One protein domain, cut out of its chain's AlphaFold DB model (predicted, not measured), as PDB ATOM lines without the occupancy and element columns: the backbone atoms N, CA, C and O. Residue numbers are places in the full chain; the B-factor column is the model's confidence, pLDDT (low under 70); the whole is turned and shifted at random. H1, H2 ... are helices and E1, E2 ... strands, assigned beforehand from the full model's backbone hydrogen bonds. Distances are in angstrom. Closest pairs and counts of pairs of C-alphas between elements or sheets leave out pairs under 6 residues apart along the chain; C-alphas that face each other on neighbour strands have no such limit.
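AT A GLANCE: This is residues 172 to 292 of the 554 residues of an uncharacterized protein of Phycisphaeraceae bacterium (UniProt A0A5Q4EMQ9). Two strongly twisted sheets of four strands make a sandwich, only partly face to face: E3 and E4 of the first sheet meet E6, E7 and E8 of the second, while E1, E2 and E5 lie away from the opposite sheet. The one helix, H1, packs on the first sheet, mainly at E4, away from the second sheet. The printed part has 121 residues, with one named helix followed by eight named strands, E1 to E8; the class is mostly strand. Each sheet is an antiparallel meander, each strand the neighbour of the one before, in the orders E1 - E2 - E3 - E4 and E5 - E6 - E7 - E8. The whole is compact, with a radius of gyration of the C-alphas of 13.2 A and spans of 40 by 35 by 24 A.

HOW THE PARTS SIT: In the first sheet, E1 (residues 193 to 196) and E2 (residues 211 to 218) form a hairpin, with N 193 and O 218 2.7 A apart. E2 and E3 (residues 224 to 231) form a hairpin at 155 degrees, with N 213 and O 229 2.9 A apart. E3 and E4 (residues 237 to 245) form another, with N 228 and O 241 2.9 A apart. From edge to edge the strands' lines turn by 95 degrees. In the second sheet, E5 (residues 254 to 256) and E6 (residues 261 to 267) have N 263 and O 255 2.8 A apart. E6 and E7 (residues 271 to 278) have N 264 and O 275 2.7 A apart; E7 and E8 (residues 283 to 291) have N 276 and O 285 2.8 A apart. This sheet is only just strongly twisted, its C-alphas up to 4.4 A off the best plane. The facing parts of the sandwich are 10.2 A apart centre to centre, their strands at 30 degrees. The closest C-alphas of E4 and E8 are those of Ala 239 and Thr 283, 5.1 A apart. H1 (residues 179 to 186) is on the first sheet; its closest C-alpha pair with E4 is Cys 186 and Gly 240, 4.1 A. Every O i to N i+4 pair in H1 is within hydrogen-bond range.

IN THESE COORDINATES: E8 measures 23.7 A, E2 23.1 A, E7 22.5 A, E3 21.9 A, E4 21.2 A and E6 20.0 A; H1 is 10.2 A, E1 9.2 A and E5 7.2 A. C-alpha 179 begins H1 at (184.989, 257.368, 237.035), and C-alpha 291 ends E8 at (202.960, 280.496, 230.793).

THE WHOLE: The C-alphas of Asp 221 and Pro 259 are the two farthest apart, at 40.0 A. The printed part has no cut. The link from E1 to E2, residues 197 to 210, is long; its residues 204 to 205 pair antiparallel with residues 211 to 212 of E2. The mean pLDDT of the printed part is 75.9; residues 172 to 178, 192, 195 to 209 and 246 to 251 are under 70.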
ATOM      1  N   LEU A 172     188.252 254.625 225.318       35.97
ATOM      2  CA  LEU A 172     188.016 254.724 226.775       35.97
ATOM      3  C   LEU A 172     186.577 254.399 227.211       35.97
ATOM      4  O   LEU A 172     186.183 254.705 228.328       35.97
ATOM      5  N   GLN A 173     185.754 253.876 226.317       36.75
ATOM      6  CA  GLN A 173     184.495 253.233 226.679       36.75
ATOM      7  C   GLN A 173     184.490 251.753 226.299       36.75
ATOM      8  O   GLN A 173     183.657 251.010 226.799       36.75
ATOM      9  N   ALA A 174     185.424 251.313 225.445       36.06
ATOM     10  CA  ALA A 174     185.758 249.894 225.349       36.06
ATOM     11  C   ALA A 174     186.488 249.441 226.625       36.06
ATOM     12  O   ALA A 174     186.248 248.350 227.129       36.06
ATOM     13  N   VAL A 175     187.325 250.322 227.180       41.91
ATOM     14  CA  VAL A 175     187.795 250.249 228.561       41.91
ATOM     15  C   VAL A 175     186.855 251.121 229.386       41.91
ATOM     16  O   VAL A 175     187.009 252.333 229.340       41.91
ATOM     17  N   GLU A 176     185.860 250.567 230.083       54.19
ATOM     18  CA  GLU A 176     185.076 251.332 231.068       54.19
ATOM     19  C   GLU A 176     186.036 251.875 232.137       54.19
ATOM     20  O   GLU A 176     186.343 251.199 233.117       54.19
ATOM     21  N   LEU A 177     186.579 253.078 231.926       58.88
ATOM     22  CA  LEU A 177     187.378 253.733 232.947       58.88
ATOM     23  C   LEU A 177     186.448 254.054 234.106       58.88
ATOM     24  O   LEU A 177     185.523 254.856 233.962       58.88
ATOM     25  N   ASP A 178     186.723 253.437 235.246       67.94
ATOM     26  CA  ASP A 178     186.030 253.720 236.488       67.94
ATOM     27  C   ASP A 178     186.165 255.221 236.809       67.94
ATOM     28  O   ASP A 178     187.261 255.745 237.038       67.94
ATOM     29  N   GLU A 179     185.038 255.934 236.769       70.62
ATOM     30  CA  GLU A 179     184.989 257.368 237.035       70.62
ATOM     31  C   GLU A 179     185.438 257.681 238.468       70.62
ATOM     32  O   GLU A 179     186.089 258.705 238.696       70.62
ATOM     33  N   ASP A 180     185.169 256.786 239.420       73.62
ATOM     34  CA  ASP A 180     185.623 256.932 240.798       73.62
ATOM     35  C   ASP A 180     187.141 256.746 240.889       73.62
ATOM     36  O   ASP A 180     187.808 257.530 241.571       73.62
ATOM     37  N   ALA A 181     187.722 255.803 240.138       71.12
ATOM     38  CA  ALA A 181     189.175 255.639 240.039       71.12
ATOM     39  C   ALA A 181     189.845 256.856 239.378       71.12
ATOM     40  O   ALA A 181     190.837 257.387 239.887       71.12
ATOM     41  N   LEU A 182     189.263 257.365 238.290       71.38
ATOM     42  CA  LEU A 182     189.679 258.607 237.643       71.38
ATOM     43  C   LEU A 182     189.648 259.783 238.625       71.38
ATOM     44  O   LEU A 182     190.601 260.561 238.699       71.38
ATOM     45  N   ARG A 183     188.567 259.918 239.400       75.12
ATOM     46  CA  ARG A 183     188.431 260.974 240.407       75.12
ATOM     47  C   ARG A 183     189.419 260.794 241.552       75.12
ATOM     48  O   ARG A 183     189.984 261.783 242.011       75.12
ATOM     49  N   ALA A 184     189.668 259.567 241.996       76.38
ATOM     50  CA  ALA A 184     190.637 259.276 243.045       76.38
ATOM     51  C   ALA A 184     192.068 259.633 242.612       76.38
ATOM     52  O   ALA A 184     192.816 260.240 243.387       76.38
ATOM     53  N   ALA A 185     192.423 259.314 241.366       71.56
ATOM     54  CA  ALA A 185     193.750 259.539 240.811       71.56
ATOM     55  C   ALA A 185     193.993 261.000 240.409       71.56
ATOM     56  O   ALA A 185     194.997 261.587 240.802       71.56
ATOM     57  N   CYS A 186     193.072 261.607 239.656       74.38
ATOM     58  CA  CYS A 186     193.201 262.981 239.164       74.38
ATOM     59  C   CYS A 186     192.820 264.036 240.208       74.38
ATOM     60  O   CYS A 186     193.204 265.196 240.067       74.38
ATOM     61  N   ARG A 187     192.042 263.645 241.229       80.88
ATOM     62  CA  ARG A 187     191.450 264.533 242.243       80.88
ATOM     63  C   ARG A 187     190.795 265.784 241.639       80.88
ATOM     64  O   ARG A 187     191.055 266.887 242.127       80.88
ATOM     65  N   PRO A 188     189.956 265.656 240.589       71.94
ATOM     66  CA  PRO A 188     189.260 266.809 240.053       71.94
ATOM     67  C   PRO A 188     188.288 267.358 241.114       71.94
ATOM     68  O   PRO A 188     187.898 266.630 242.040       71.94
ATOM     69  N   PRO A 189     187.846 268.621 240.996       73.56
ATOM     70  CA  PRO A 189     186.758 269.136 241.818       73.56
ATOM     71  C   PRO A 189     185.558 268.176 241.805       73.56
ATOM     72  O   PRO A 189     185.251 267.578 240.773       73.56
ATOM     73  N   ARG A 190     184.853 268.023 242.938       72.69
ATOM     74  CA  ARG A 190     183.675 267.128 243.030       72.69
ATOM     75  C   ARG A 190     182.608 267.446 241.971       72.69
ATOM     76  O   ARG A 190     181.921 266.544 241.518       72.69
ATOM     77  N   SER A 191     182.548 268.708 241.562       72.50
ATOM     78  CA  SER A 191     181.716 269.303 240.514       72.50
ATOM     79  C   SER A 191     182.173 269.032 239.072       72.50
ATOM     80  O   SER A 191     181.605 269.562 238.124       72.50
ATOM     81  N   ALA A 192     183.251 268.282 238.848       68.44
ATOM     82  CA  ALA A 192     183.711 267.997 237.493       68.44
ATOM     83  C   ALA A 192     182.819 266.943 236.825       68.44
ATOM     84  O   ALA A 192     182.503 265.945 237.454       68.44
ATOM     85  N   THR A 193     182.468 267.112 235.553       74.06
ATOM     86  CA  THR A 193     181.859 266.094 234.686       74.06
ATOM     87  C   THR A 193     182.855 265.733 233.587       74.06
ATOM     88  O   THR A 193     183.424 266.620 232.947       74.06
ATOM     89  N   LEU A 194     183.091 264.445 233.340       70.50
ATOM     90  CA  LEU A 194     183.945 264.016 232.230       70.50
ATOM     91  C   LEU A 194     183.274 264.399 230.896       70.50
ATOM     92  O   LEU A 194     182.194 263.915 230.578       70.50
ATOM     93  N   VAL A 195     183.891 265.297 230.120       61.03
ATOM     94  CA  VAL A 195     183.316 265.793 228.845       61.03
ATOM     95  C   VAL A 195     183.802 264.975 227.677       61.03
ATOM     96  O   VAL A 195     183.060 264.724 226.730       61.03
ATOM     97  N   LYS A 196     185.084 264.617 227.713       59.94
ATOM     98  CA  LYS A 196     185.732 263.914 226.624       59.94
ATOM     99  C   LYS A 196     186.959 263.196 227.167       59.94
ATOM    100  O   LYS A 196     187.925 263.821 227.595       59.94
ATOM    101  N   GLY A 197     186.952 261.872 227.104       50.03
ATOM    102  CA  GLY A 197     188.204 261.131 227.060       50.03
ATOM    103  C   GLY A 197     188.826 261.362 225.687       50.03
ATOM    104  O   GLY A 197     188.549 260.598 224.769       50.03
ATOM    105  N   GLU A 198     189.566 262.456 225.491       44.03
ATOM    106  CA  GLU A 198     190.389 262.596 224.291       44.03
ATOM    107  C   GLU A 198     191.554 261.621 224.402       44.03
ATOM    108  O   GLU A 198     192.645 261.985 224.827       44.03
ATOM    109  N   THR A 199     191.343 260.386 223.950       40.62
ATOM    110  CA  THR A 199     192.460 259.623 223.412       40.62
ATOM    111  C   THR A 199     192.930 260.397 222.192       40.62
ATOM    112  O   THR A 199     192.436 260.197 221.081       40.62
ATOM    113  N   GLY A 200     193.871 261.320 222.394       38.81
ATOM    114  CA  GLY A 200     194.821 261.603 221.333       38.81
ATOM    115  C   GLY A 200     195.373 260.263 220.846       38.81
ATOM    116  O   GLY A 200     195.350 259.266 221.573       38.81
ATOM    117  N   SER A 201     195.884 260.226 219.630       35.66
ATOM    118  CA  SER A 201     196.670 259.126 219.050       35.66
ATOM    119  C   SER A 201     197.917 258.724 219.871       35.66
ATOM    120  O   SER A 201     198.828 258.093 219.357       35.66
ATOM    121  N   ASN A 202     197.972 259.062 221.160       45.38
ATOM    122  CA  ASN A 202     199.166 259.258 221.965       45.38
ATOM    123  C   ASN A 202     199.223 258.250 223.104       45.38
ATOM    124  O   ASN A 202     199.564 258.606 224.228       45.38
ATOM    125  N   PHE A 203     198.880 256.995 222.816       47.66
ATOM    126  CA  PHE A 203     199.277 255.896 223.682       47.66
ATOM    127  C   PHE A 203     200.796 255.810 223.612       47.66
ATOM    128  O   PHE A 203     201.357 255.327 222.631       47.66
ATOM    129  N   ARG A 204     201.471 256.325 224.638       49.91
ATOM    130  CA  ARG A 204     202.901 256.088 224.805       49.91
ATOM    131  C   ARG A 204     203.087 255.068 225.915       49.91
ATOM    132  O   ARG A 204     202.626 255.345 227.027       49.91
ATOM    133  N   PRO A 205     203.746 253.925 225.648       47.72
ATOM    134  CA  PRO A 205     204.289 253.141 226.736       47.72
ATOM    135  C   PRO A 205     205.276 254.042 227.485       47.72
ATOM    136  O   PRO A 205     206.208 254.605 226.903       47.72
ATOM    137  N   GLY A 206     205.043 254.224 228.775       50.28
ATOM    138  CA  GLY A 206     206.063 254.631 229.713       50.28
ATOM    139  C   GLY A 206     207.217 253.641 229.642       50.28
ATOM    140  O   GLY A 206     207.076 252.508 229.174       50.28
ATOM    141  N   PHE A 207     208.380 254.064 230.125       52.44
ATOM    142  CA  PHE A 207     209.579 253.228 230.094       52.44
ATOM    143  C   PHE A 207     209.423 251.894 230.853       52.44
ATOM    144  O   PHE A 207     210.266 251.021 230.671       52.44
ATOM    145  N   ASN A 208     208.352 251.702 231.642       60.12
ATOM    146  CA  ASN A 208     208.046 250.441 232.328       60.12
ATOM    147  C   ASN A 208     206.703 249.805 231.900       60.12
ATOM    148  O   ASN A 208     206.149 248.998 232.643       60.12
ATOM    149  N   GLY A 209     206.181 250.137 230.713       64.62
ATOM    150  CA  GLY A 209     204.986 249.494 230.145       64.62
ATOM    151  C   GLY A 209     203.643 250.112 230.552       64.62
ATOM    152  O   GLY A 209     202.600 249.624 230.122       64.62
ATOM    153  N   GLU A 210     203.640 251.192 231.337       76.75
ATOM    154  CA  GLU A 210     202.424 251.946 231.653       76.75
ATOM    155  C   GLU A 210     201.928 252.728 230.435       76.75
ATOM    156  O   GLU A 210     202.713 253.219 229.638       76.75
ATOM    157  N   ILE A 211     200.627 252.907 230.280       76.88
ATOM    158  CA  ILE A 211     200.047 253.699 229.202       76.88
ATOM    159  C   ILE A 211     199.781 255.112 229.702       76.88
ATOM    160  O   ILE A 211     199.080 255.312 230.688       76.88
ATOM    161  N   ILE A 212     200.278 256.116 228.989       79.31
ATOM    162  CA  ILE A 212     200.029 257.517 229.333       79.31
ATOM    163  C   ILE A 212     198.998 258.097 228.378       79.31
ATOM    164  O   ILE A 212     199.147 257.995 227.164       79.31
ATOM    165  N   THR A 213     197.955 258.715 228.925       80.06
ATOM    166  CA  THR A 213     196.873 259.325 228.151       80.06
ATOM    167  C   THR A 213     196.441 260.662 228.742       80.06
ATOM    168  O   THR A 213     196.759 261.003 229.881       80.06
ATOM    169  N   LYS A 214     195.708 261.444 227.956       80.56
ATOM    170  CA  LYS A 214     195.134 262.725 228.363       80.56
ATOM    171  C   LYS A 214     193.622 262.573 228.509       80.56
ATOM    172  O   LYS A 214     192.971 261.969 227.668       80.56
ATOM    173  N   VAL A 215     193.045 263.147 229.558       79.12
ATOM    174  CA  VAL A 215     191.587 263.170 229.769       79.12
ATOM    175  C   VAL A 215     191.103 264.593 230.011       79.12
ATOM    176  O   VAL A 215     191.844 265.426 230.538       79.12
ATOM    177  N   VAL A 216     189.862 264.884 229.615       77.50
ATOM    178  CA  VAL A 216     189.282 266.230 229.668       77.50
ATOM    179  C   VAL A 216     187.964 266.243 230.444       77.50
ATOM    180  O   VAL A 216     187.004 265.548 230.101       77.50
ATOM    181  N   TYR A 217     187.892 267.115 231.445       75.88
ATOM    182  CA  TYR A 217     186.702 267.373 232.257       75.88
ATOM    183  C   TYR A 217     186.124 268.758 231.961       75.88
ATOM    184  O   TYR A 217     186.880 269.708 231.781       75.88
ATOM    185  N   LYS A 218     184.793 268.888 231.986       78.06
ATOM    186  CA  LYS A 218     184.126 270.156 232.322       78.06
ATOM    187  C   LYS A 218     184.039 270.249 233.823       78.06
ATOM    188  O   LYS A 218     183.745 269.257 234.473       78.06
ATOM    189  N   LEU A 219     184.146 271.444 234.355       78.00
ATOM    190  CA  LEU A 219     183.657 271.769 235.681       78.00
ATOM    191  C   LEU A 219     182.222 272.323 235.596       78.00
ATOM    192  O   LEU A 219     181.758 272.695 234.514       78.00
ATOM    193  N   ASP A 220     181.514 272.364 236.728       76.44
ATOM    194  CA  ASP A 220     180.143 272.906 236.828       76.44
ATOM    195  C   ASP A 220     180.024 274.365 236.353       76.44
ATOM    196  O   ASP A 220     178.987 274.768 235.831       76.44
ATOM    197  N   ASP A 221     181.089 275.159 236.496       80.12
ATOM    198  CA  ASP A 221     181.161 276.541 235.996       80.12
ATOM    199  C   ASP A 221     181.351 276.629 234.468       80.12
ATOM    200  O   ASP A 221     181.362 277.715 233.888       80.12
ATOM    201  N   GLY A 222     181.462 275.479 233.800       79.81
ATOM    202  CA  GLY A 222     181.686 275.356 232.371       79.81
ATOM    203  C   GLY A 222     183.155 275.390 231.950       79.81
ATOM    204  O   GLY A 222     183.411 275.204 230.757       79.81
ATOM    205  N   GLU A 223     184.102 275.583 232.877       81.00
ATOM    206  CA  GLU A 223     185.541 275.532 232.608       81.00
ATOM    207  C   GLU A 223     185.938 274.138 232.109       81.00
ATOM    208  O   GLU A 223     185.466 273.122 232.616       81.00
ATOM    209  N   ILE A 224     186.826 274.072 231.117       80.19
ATOM    210  CA  ILE A 224     187.369 272.810 230.614       80.19
ATOM    211  C   ILE A 224     188.795 272.639 231.135       80.19
ATOM    212  O   ILE A 224     189.651 273.493 230.913       80.19
ATOM    213  N   ARG A 225     189.064 271.505 231.786       83.38
ATOM    214  CA  ARG A 225     190.378 271.150 232.328       83.38
ATOM    215  C   ARG A 225     190.878 269.833 231.767       83.38
ATOM    216  O   ARG A 225     190.125 268.874 231.622       83.38
ATOM    217  N   SER A 226     192.174 269.781 231.504       85.62
ATOM    218  CA  SER A 226     192.885 268.569 231.125       85.62
ATOM    219  C   SER A 226     193.681 267.972 232.266       85.62
ATOM    220  O   SER A 226     194.271 268.686 233.081       85.62
ATOM    221  N   TYR A 227     193.801 266.653 232.214       87.50
ATOM    222  CA  TYR A 227     194.632 265.854 233.096       87.50
ATOM    223  C   TYR A 227     195.468 264.889 232.266       87.50
ATOM    224  O   TYR A 227     195.019 264.401 231.229       87.50
ATOM    225  N   LEU A 228     196.681 264.623 232.734       87.94
ATOM    226  CA  LEU A 228     197.508 263.526 232.260       87.94
ATOM    227  C   LEU A 228     197.306 262.341 233.204       87.94
ATOM    228  O   LEU A 228     197.364 262.513 234.421       87.94
ATOM    229  N   VAL A 229     197.060 261.163 232.646       87.12
ATOM    230  CA  VAL A 229     196.697 259.946 233.372       87.12
ATOM    231  C   VAL A 229     197.640 258.828 232.964       87.12
ATOM    232  O   VAL A 229     197.916 258.652 231.779       87.12
ATOM    233  N   ALA A 230     198.131 258.086 233.951       86.19
ATOM    234  CA  ALA A 230     198.854 256.843 233.750       86.19
ATOM    235  C   ALA A 230     197.917 255.665 234.018       86.19
ATOM    236  O   ALA A 230     197.241 255.629 235.052       86.19
ATOM    237  N   LEU A 231     197.908 254.720 233.090       81.94
ATOM    238  CA  LEU A 231     197.211 253.449 233.164       81.94
ATOM    239  C   LEU A 231     198.252 252.327 233.241       81.94
ATOM    240  O   LEU A 231     199.322 252.448 232.650       81.94
ATOM    241  N   ASP A 232     197.972 251.238 233.939       81.44
ATOM    242  CA  ASP A 232     198.817 250.045 233.859       81.44
ATOM    243  C   ASP A 232     198.472 249.167 232.639       81.44
ATOM    244  O   ASP A 232     197.676 249.537 231.772       81.44
ATOM    245  N   THR A 233     199.084 247.985 232.553       74.50
ATOM    246  CA  THR A 233     198.856 247.018 231.467       74.50
ATOM    247  C   THR A 233     197.449 246.416 231.460       74.50
ATOM    248  O   THR A 233     197.064 245.783 230.479       74.50
ATOM    249  N   GLN A 234     196.692 246.568 232.548       75.62
ATOM    250  CA  GLN A 234     195.286 246.174 232.650       75.62
ATOM    251  C   GLN A 234     194.348 247.355 232.364       75.62
ATOM    252  O   GLN A 234     193.133 247.210 232.465       75.62
ATOM    253  N   PHE A 235     194.911 248.497 231.952       72.31
ATOM    254  CA  PHE A 235     194.230 249.771 231.755       72.31
ATOM    255  C   PHE A 235     193.617 250.356 233.038       72.31
ATOM    256  O   PHE A 235     192.766 251.246 232.961       72.31
ATOM    257  N   GLU A 236     194.066 249.915 234.217       77.44
ATOM    258  CA  GLU A 236     193.654 250.520 235.480       77.44
ATOM    259  C   GLU A 236     194.388 251.838 235.691       77.44
ATOM    260  O   GLU A 236     195.586 251.962 235.429       77.44
ATOM    261  N   ILE A 237     193.676 252.845 236.190       82.88
ATOM    262  CA  ILE A 237     194.264 254.156 236.449       82.88
ATOM    263  C   ILE A 237     195.115 254.085 237.704       82.88
ATOM    264  O   ILE A 237     194.612 253.924 238.815       82.88
ATOM    265  N   ILE A 238     196.412 254.291 237.524       87.38
ATOM    266  CA  ILE A 238     197.385 254.227 238.612       87.38
ATOM    267  C   ILE A 238     197.841 255.610 239.068       87.38
ATOM    268  O   ILE A 238     198.259 255.754 240.211       87.38
ATOM    269  N   ALA A 239     197.749 256.637 238.216       90.56
ATOM    270  CA  ALA A 239     198.057 258.014 238.595       90.56
ATOM    271  C   ALA A 239     197.372 259.036 237.683       90.56
ATOM    272  O   ALA A 239     197.120 258.767 236.512       90.56
ATOM    273  N   GLY A 240     197.139 260.243 238.199       89.69
ATOM    274  CA  GLY A 240     196.603 261.359 237.429       89.69
ATOM    275  C   GLY A 240     197.106 262.702 237.944       89.69
ATOM    276  O   GLY A 240     197.418 262.847 239.123       89.69
ATOM    277  N   GLY A 241     197.206 263.691 237.060       90.00
ATOM    278  CA  GLY A 241     197.591 265.050 237.432       90.00
ATOM    279  C   GLY A 241     197.027 266.087 236.472       90.00
ATOM    280  O   GLY A 241     197.083 265.912 235.255       90.00
ATOM    281  N   GLU A 242     196.486 267.180 237.011       90.62
ATOM    282  CA  GLU A 242     195.983 268.292 236.201       90.62
ATOM    283  C   GLU A 242     197.136 268.893 235.383       90.62
ATOM    284  O   GLU A 242     198.226 269.132 235.913       90.62
ATOM    285  N   ILE A 243     196.892 269.220 234.113       87.50
ATOM    286  CA  ILE A 243     197.817 269.982 233.250       87.50
ATOM    287  C   ILE A 243     197.297 271.392 232.928       87.50
ATOM    288  O   ILE A 243     198.082 272.253 232.549       87.50
ATOM    289  N   GLY A 244     196.014 271.670 233.179       84.88
ATOM    290  CA  GLY A 244     195.402 272.997 233.038       84.88
ATOM    291  C   GLY A 244     194.364 273.065 231.911       84.88
ATOM    292  O   GLY A 244     193.896 272.016 231.457       84.88
ATOM    293  N   PRO A 245     193.965 274.274 231.474       79.56
ATOM    294  CA  PRO A 245     192.975 274.453 230.413       79.56
ATOM    295  C   PRO A 245     193.446 273.876 229.065       79.56
ATOM    296  O   PRO A 245     194.638 273.834 228.760       79.56
ATOM    297  N   THR A 246     192.502 273.352 228.283       65.19
ATOM    298  CA  THR A 246     192.737 272.487 227.110       65.19
ATOM    299  C   THR A 246     193.017 273.212 225.791       65.19
ATOM    300  O   THR A 246     192.064 273.684 225.181       65.19
ATOM    301  N   ALA A 247     194.223 273.025 225.240       58.81
ATOM    302  CA  ALA A 247     194.388 272.824 223.791       58.81
ATOM    303  C   ALA A 247     194.235 271.328 223.469       58.81
ATOM    304  O   ALA A 247     194.697 270.510 224.276       58.81
ATOM    305  N   PRO A 248     193.684 270.909 222.317       58.62
ATOM    306  CA  PRO A 248     193.980 269.583 221.783       58.62
ATOM    307  C   PRO A 248     195.493 269.527 221.526       58.62
ATOM    308  O   PRO A 248     196.035 270.402 220.863       58.62
ATOM    309  N   SER A 249     196.185 268.561 222.129       57.16
ATOM    310  CA  SER A 249     197.638 268.375 221.992       57.16
ATOM    311  C   SER A 249     197.846 267.130 221.153       57.16
ATOM    312  O   SER A 249     197.345 266.070 221.532       57.16
ATOM    313  N   ASN A 250     198.567 267.255 220.040       57.06
ATOM    314  CA  ASN A 250     198.734 266.155 219.095       57.06
ATOM    315  C   ASN A 250     199.756 265.130 219.562       57.06
ATOM    316  O   ASN A 250     199.581 263.973 219.233       57.06
ATOM    317  N   ASP A 251     200.743 265.510 220.374       68.31
ATOM    318  CA  ASP A 251     201.778 264.598 220.859       68.31
ATOM    319  C   ASP A 251     202.278 265.014 222.250       68.31
ATOM    320  O   ASP A 251     202.219 266.188 222.618       68.31
ATOM    321  N   ILE A 252     202.754 264.045 223.037       78.50
ATOM    322  CA  ILE A 252     203.291 264.267 224.389       78.50
ATOM    323  C   ILE A 252     204.708 263.686 224.446       78.50
ATOM    324  O   ILE A 252     204.868 262.489 224.706       78.50
ATOM    325  N   PRO A 253     205.752 264.492 224.178       81.25
ATOM    326  CA  PRO A 253     207.126 264.049 224.347       81.25
ATOM    327  C   PRO A 253     207.374 263.543 225.761       81.25
ATOM    328  O   PRO A 253     206.926 264.155 226.735       81.25
ATOM    329  N   ALA A 254     208.123 262.448 225.855       85.31
ATOM    330  CA  ALA A 254     208.474 261.815 227.112       85.31
ATOM    331  C   ALA A 254     209.963 261.465 227.154       85.31
ATOM    332  O   ALA A 254     210.552 261.138 226.124       85.31
ATOM    333  N   GLU A 255     210.561 261.505 228.342       85.88
ATOM    334  CA  GLU A 255     211.939 261.064 228.572       85.88
ATOM    335  C   GLU A 255     212.147 260.563 230.012       85.88
ATOM    336  O   GLU A 255     211.336 260.871 230.889       85.88
ATOM    337  N   PRO A 256     213.230 259.824 230.301       88.44
ATOM    338  CA  PRO A 256     213.559 259.433 231.670       88.44
ATOM    339  C   PRO A 256     213.891 260.647 232.564       88.44
ATOM    340  O   PRO A 256     214.689 261.504 232.191       88.44
ATOM    341  N   ASP A 257     213.348 260.683 233.786       88.50
ATOM    342  CA  ASP A 257     213.610 261.705 234.829       88.50
ATOM    343  C   ASP A 257     214.241 261.058 236.082       88.50
ATOM    344  O   ASP A 257     213.934 261.397 237.226       88.50
ATOM    345  N   GLY A 258     215.109 260.068 235.858       88.75
ATOM    346  CA  GLY A 258     215.746 259.245 236.891       88.75
ATOM    347  C   GLY A 258     215.142 257.837 237.021       88.75
ATOM    348  O   GLY A 258     214.235 257.477 236.269       88.75
ATOM    349  N   PRO A 259     215.650 257.007 237.954       89.31
ATOM    350  CA  PRO A 259     215.195 255.626 238.120       89.31
ATOM    351  C   PRO A 259     213.691 255.541 238.402       89.31
ATOM    352  O   PRO A 259     213.209 256.151 239.355       89.31
ATOM    353  N   GLY A 260     212.955 254.796 237.571       88.81
ATOM    354  CA  GLY A 260     211.503 254.616 237.705       88.81
ATOM    355  C   GLY A 260     210.674 255.880 237.451       88.81
ATOM    356  O   GLY A 260     209.498 255.921 237.803       88.81
ATOM    357  N   ARG A 261     211.263 256.935 236.872       92.25
ATOM    358  CA  ARG A 261     210.589 258.222 236.665       92.25
ATOM    359  C   ARG A 261     210.604 258.613 235.194       92.25
ATOM    360  O   ARG A 261     211.635 258.518 234.534       92.25
ATOM    361  N   THR A 262     209.466 259.079 234.691       88.88
ATOM    362  CA  THR A 262     209.300 259.535 233.302       88.88
ATOM    363  C   THR A 262     208.743 260.950 233.291       88.88
ATOM    364  O   THR A 262     207.675 261.190 233.848       88.88
ATOM    365  N   ALA A 263     209.452 261.889 232.668       90.44
ATOM    366  CA  ALA A 263     208.954 263.232 232.400       90.44
ATOM    367  C   ALA A 263     208.125 263.259 231.115       90.44
ATOM    368  O   ALA A 263     208.487 262.620 230.135       90.44
ATOM    369  N   PHE A 264     207.060 264.055 231.119       90.25
ATOM    370  CA  PHE A 264     206.184 264.357 229.995       90.25
ATOM    371  C   PHE A 264     206.092 265.863 229.821       90.25
ATOM    372  O   PHE A 264     205.953 266.596 230.802       90.25
ATOM    373  N   TYR A 265     206.106 266.318 228.577       88.31
ATOM    374  CA  TYR A 265     206.038 267.733 228.242       88.31
ATOM    375  C   TYR A 265     204.766 268.000 227.459       88.31
ATOM    376  O   TYR A 265     204.590 267.490 226.360       88.31
ATOM    377  N   VAL A 266     203.859 268.778 228.038       86.19
ATOM    378  CA  VAL A 266     202.530 268.991 227.470       86.19
ATOM    379  C   VAL A 266     202.345 270.461 227.138       86.19
ATOM    380  O   VAL A 266     202.423 271.308 228.029       86.19
ATOM    381  N   ALA A 267     202.086 270.763 225.867       81.50
ATOM    382  CA  ALA A 267     201.585 272.072 225.469       81.50
ATOM    383  C   ALA A 267     200.088 272.177 225.786       81.50
ATOM    384  O   ALA A 267     199.297 271.266 225.524       81.50
ATOM    385  N   THR A 268     199.703 273.308 226.357       81.06
ATOM    386  CA  THR A 268     198.319 273.732 226.556       81.06
ATOM    387  C   THR A 268     198.051 274.983 225.722       81.06
ATOM    388  O   THR A 268     198.952 275.494 225.059       81.06
ATOM    389  N   ASP A 269     196.825 275.507 225.784       73.38
ATOM    390  CA  ASP A 269     196.460 276.749 225.089       73.38
ATOM    391  C   ASP A 269     197.311 277.952 225.518       73.38
ATOM    392  O   ASP A 269     197.349 278.949 224.812       73.38
ATOM    393  N   VAL A 270     197.920 277.905 226.707       78.56
ATOM    394  CA  VAL A 270     198.565 279.068 227.342       78.56
ATOM    395  C   VAL A 270     199.906 278.738 227.992       78.56
ATOM    396  O   VAL A 270     200.532 279.607 228.594       78.56
ATOM    397  N   ALA A 271     200.353 277.482 227.948       85.25
ATOM    398  CA  ALA A 271     201.537 277.064 228.684       85.25
ATOM    399  C   ALA A 271     202.219 275.822 228.108       85.25
ATOM    400  O   ALA A 271     201.620 275.034 227.385       85.25
ATOM    401  N   ILE A 272     203.469 275.603 228.519       87.44
ATOM    402  CA  ILE A 272     204.104 274.280 228.492       87.44
ATOM    403  C   ILE A 272     204.240 273.788 229.930       87.44
ATOM    404  O   ILE A 272     204.664 274.526 230.827       87.44
ATOM    405  N   VAL A 273     203.874 272.529 230.149       90.12
ATOM    406  CA  VAL A 273     203.861 271.878 231.459       90.12
ATOM    407  C   VAL A 273     204.774 270.662 231.437       90.12
ATOM    408  O   VAL A 273     204.621 269.801 230.574       90.12
ATOM    409  N   LYS A 274     205.683 270.556 232.413       93.00
ATOM    410  CA  LYS A 274     206.409 269.309 232.695       93.00
ATOM    411  C   LYS A 274     205.663 268.528 233.768       93.00
ATOM    412  O   LYS A 274     205.579 268.975 234.914       93.00
ATOM    413  N   MET A 275     205.158 267.360 233.402       92.62
ATOM    414  CA  MET A 275     204.616 266.361 234.323       92.62
ATOM    415  C   MET A 275     205.658 265.268 234.530       92.62
ATOM    416  O   MET A 275     206.407 264.968 233.610       92.62
ATOM    417  N   VAL A 276     205.735 264.668 235.710       93.25
ATOM    418  CA  VAL A 276     206.582 263.498 235.949       93.25
ATOM    419  C   VAL A 276     205.756 262.392 236.576       93.25
ATOM    420  O   VAL A 276     205.105 262.597 237.597       93.25
ATOM    421  N   PHE A 277     205.800 261.218 235.964       93.38
ATOM    422  CA  PHE A 277     205.259 259.992 236.523       93.38
ATOM    423  C   PHE A 277     206.362 259.235 237.262       93.38
ATOM    424  O   PHE A 277     207.420 258.979 236.689       93.38
ATOM    425  N   ASP A 278     206.116 258.881 238.519       94.56
ATOM    426  CA  ASP A 278     206.953 257.996 239.331       94.56
ATOM    427  C   ASP A 278     206.248 256.642 239.446       94.56
ATOM    428  O   ASP A 278     205.223 256.535 240.125       94.56
ATOM    429  N   SER A 279     206.780 255.622 238.769       90.19
ATOM    430  CA  SER A 279     206.168 254.291 238.718       90.19
ATOM    431  C   SER A 279     206.249 253.559 240.054       90.19
ATOM    432  O   SER A 279     205.327 252.827 240.411       90.19
ATOM    433  N   SER A 280     207.298 253.812 240.847       92.00
ATOM    434  CA  SER A 280     207.474 253.195 242.165       92.00
ATOM    435  C   SER A 280     206.419 253.670 243.163       92.00
ATOM    436  O   SER A 280     205.944 252.901 243.998       92.00
ATOM    437  N   ARG A 281     206.027 254.943 243.053       94.38
ATOM    438  CA  ARG A 281     205.012 255.565 243.910       94.38
ATOM    439  C   ARG A 281     203.625 255.570 243.287       94.38
ATOM    440  O   ARG A 281     202.670 255.873 243.995       94.38
ATOM    441  N   ARG A 282     203.522 255.264 241.991       93.00
ATOM    442  CA  ARG A 282     202.313 255.442 241.179       93.00
ATOM    443  C   ARG A 282     201.744 256.852 241.356       93.00
ATOM    444  O   ARG A 282     200.584 257.050 241.697       93.00
ATOM    445  N   THR A 283     202.591 257.860 241.167       93.44
ATOM    446  CA  THR A 283     202.197 259.272 241.309       93.44
ATOM    447  C   THR A 283     202.541 260.067 240.066       93.44
ATOM    448  O   THR A 283     203.610 259.882 239.494       93.44
ATOM    449  N   MET A 284     201.663 260.999 239.696       93.69
ATOM    450  CA  MET A 284     201.887 261.977 238.636       93.69
ATOM    451  C   MET A 284     202.022 263.359 239.283       93.69
ATOM    452  O   MET A 284     201.097 263.833 239.938       93.69
ATOM    453  N   GLU A 285     203.171 264.008 239.123       92.69
ATOM    454  CA  GLU A 285     203.459 265.313 239.722       92.69
ATOM    455  C   GLU A 285     203.724 266.368 238.648       92.69
ATOM    456  O   GLU A 285     204.413 266.128 237.658       92.69
ATOM    457  N   ARG A 286     203.211 267.579 238.856       91.81
ATOM    458  CA  ARG A 286     203.562 268.727 238.021       91.81
ATOM    459  C   ARG A 286     204.872 269.322 238.527       91.81
ATOM    460  O   ARG A 286     204.927 269.812 239.652       91.81
ATOM    461  N   ARG A 287     205.920 269.308 237.701       91.31
ATOM    462  CA  ARG A 287     207.239 269.852 238.060       91.31
ATOM    463  C   ARG A 287     207.313 271.356 237.849       91.31
ATOM    464  O   ARG A 287     207.709 272.079 238.757       91.31
ATOM    465  N   TRP A 288     206.897 271.827 236.681       92.50
ATOM    466  CA  TRP A 288     206.839 273.253 236.384       92.50
ATOM    467  C   TRP A 288     205.806 273.565 235.304       92.50
ATOM    468  O   TRP A 288     205.355 272.690 234.560       92.50
ATOM    469  N   THR A 289     205.440 274.842 235.228       90.75
ATOM    470  CA  THR A 289     204.571 275.406 234.195       90.75
ATOM    471  C   THR A 289     205.173 276.717 233.735       90.75
ATOM    472  O   THR A 289     205.424 277.603 234.553       90.75
ATOM    473  N   VAL A 290     205.364 276.853 232.431       88.12
ATOM    474  CA  VAL A 290     205.733 278.121 231.814       88.12
ATOM    475  C   VAL A 290     204.520 278.641 231.079       88.12
ATOM    476  O   VAL A 290     204.090 278.021 230.112       88.12
ATOM    477  N   GLN A 291     203.973 279.763 231.545       86.75
ATOM    478  CA  GLN A 291     202.960 280.496 230.793       86.75
ATOM    479  C   GLN A 291     203.631 281.091 229.566       86.75
ATOM    480  O   GLN A 291     204.620 281.815 229.685       86.75
ATOM    481  N   LEU A 292     203.110 280.756 228.401       75.38
ATOM    482  CA  LEU A 292     203.639 281.210 227.137       75.38
ATOM    483  C   LEU A 292     202.526 281.905 226.373       75.38
ATOM    484  O   LEU A 292     201.377 281.469 226.431       75.38
TER     485      LEU A 292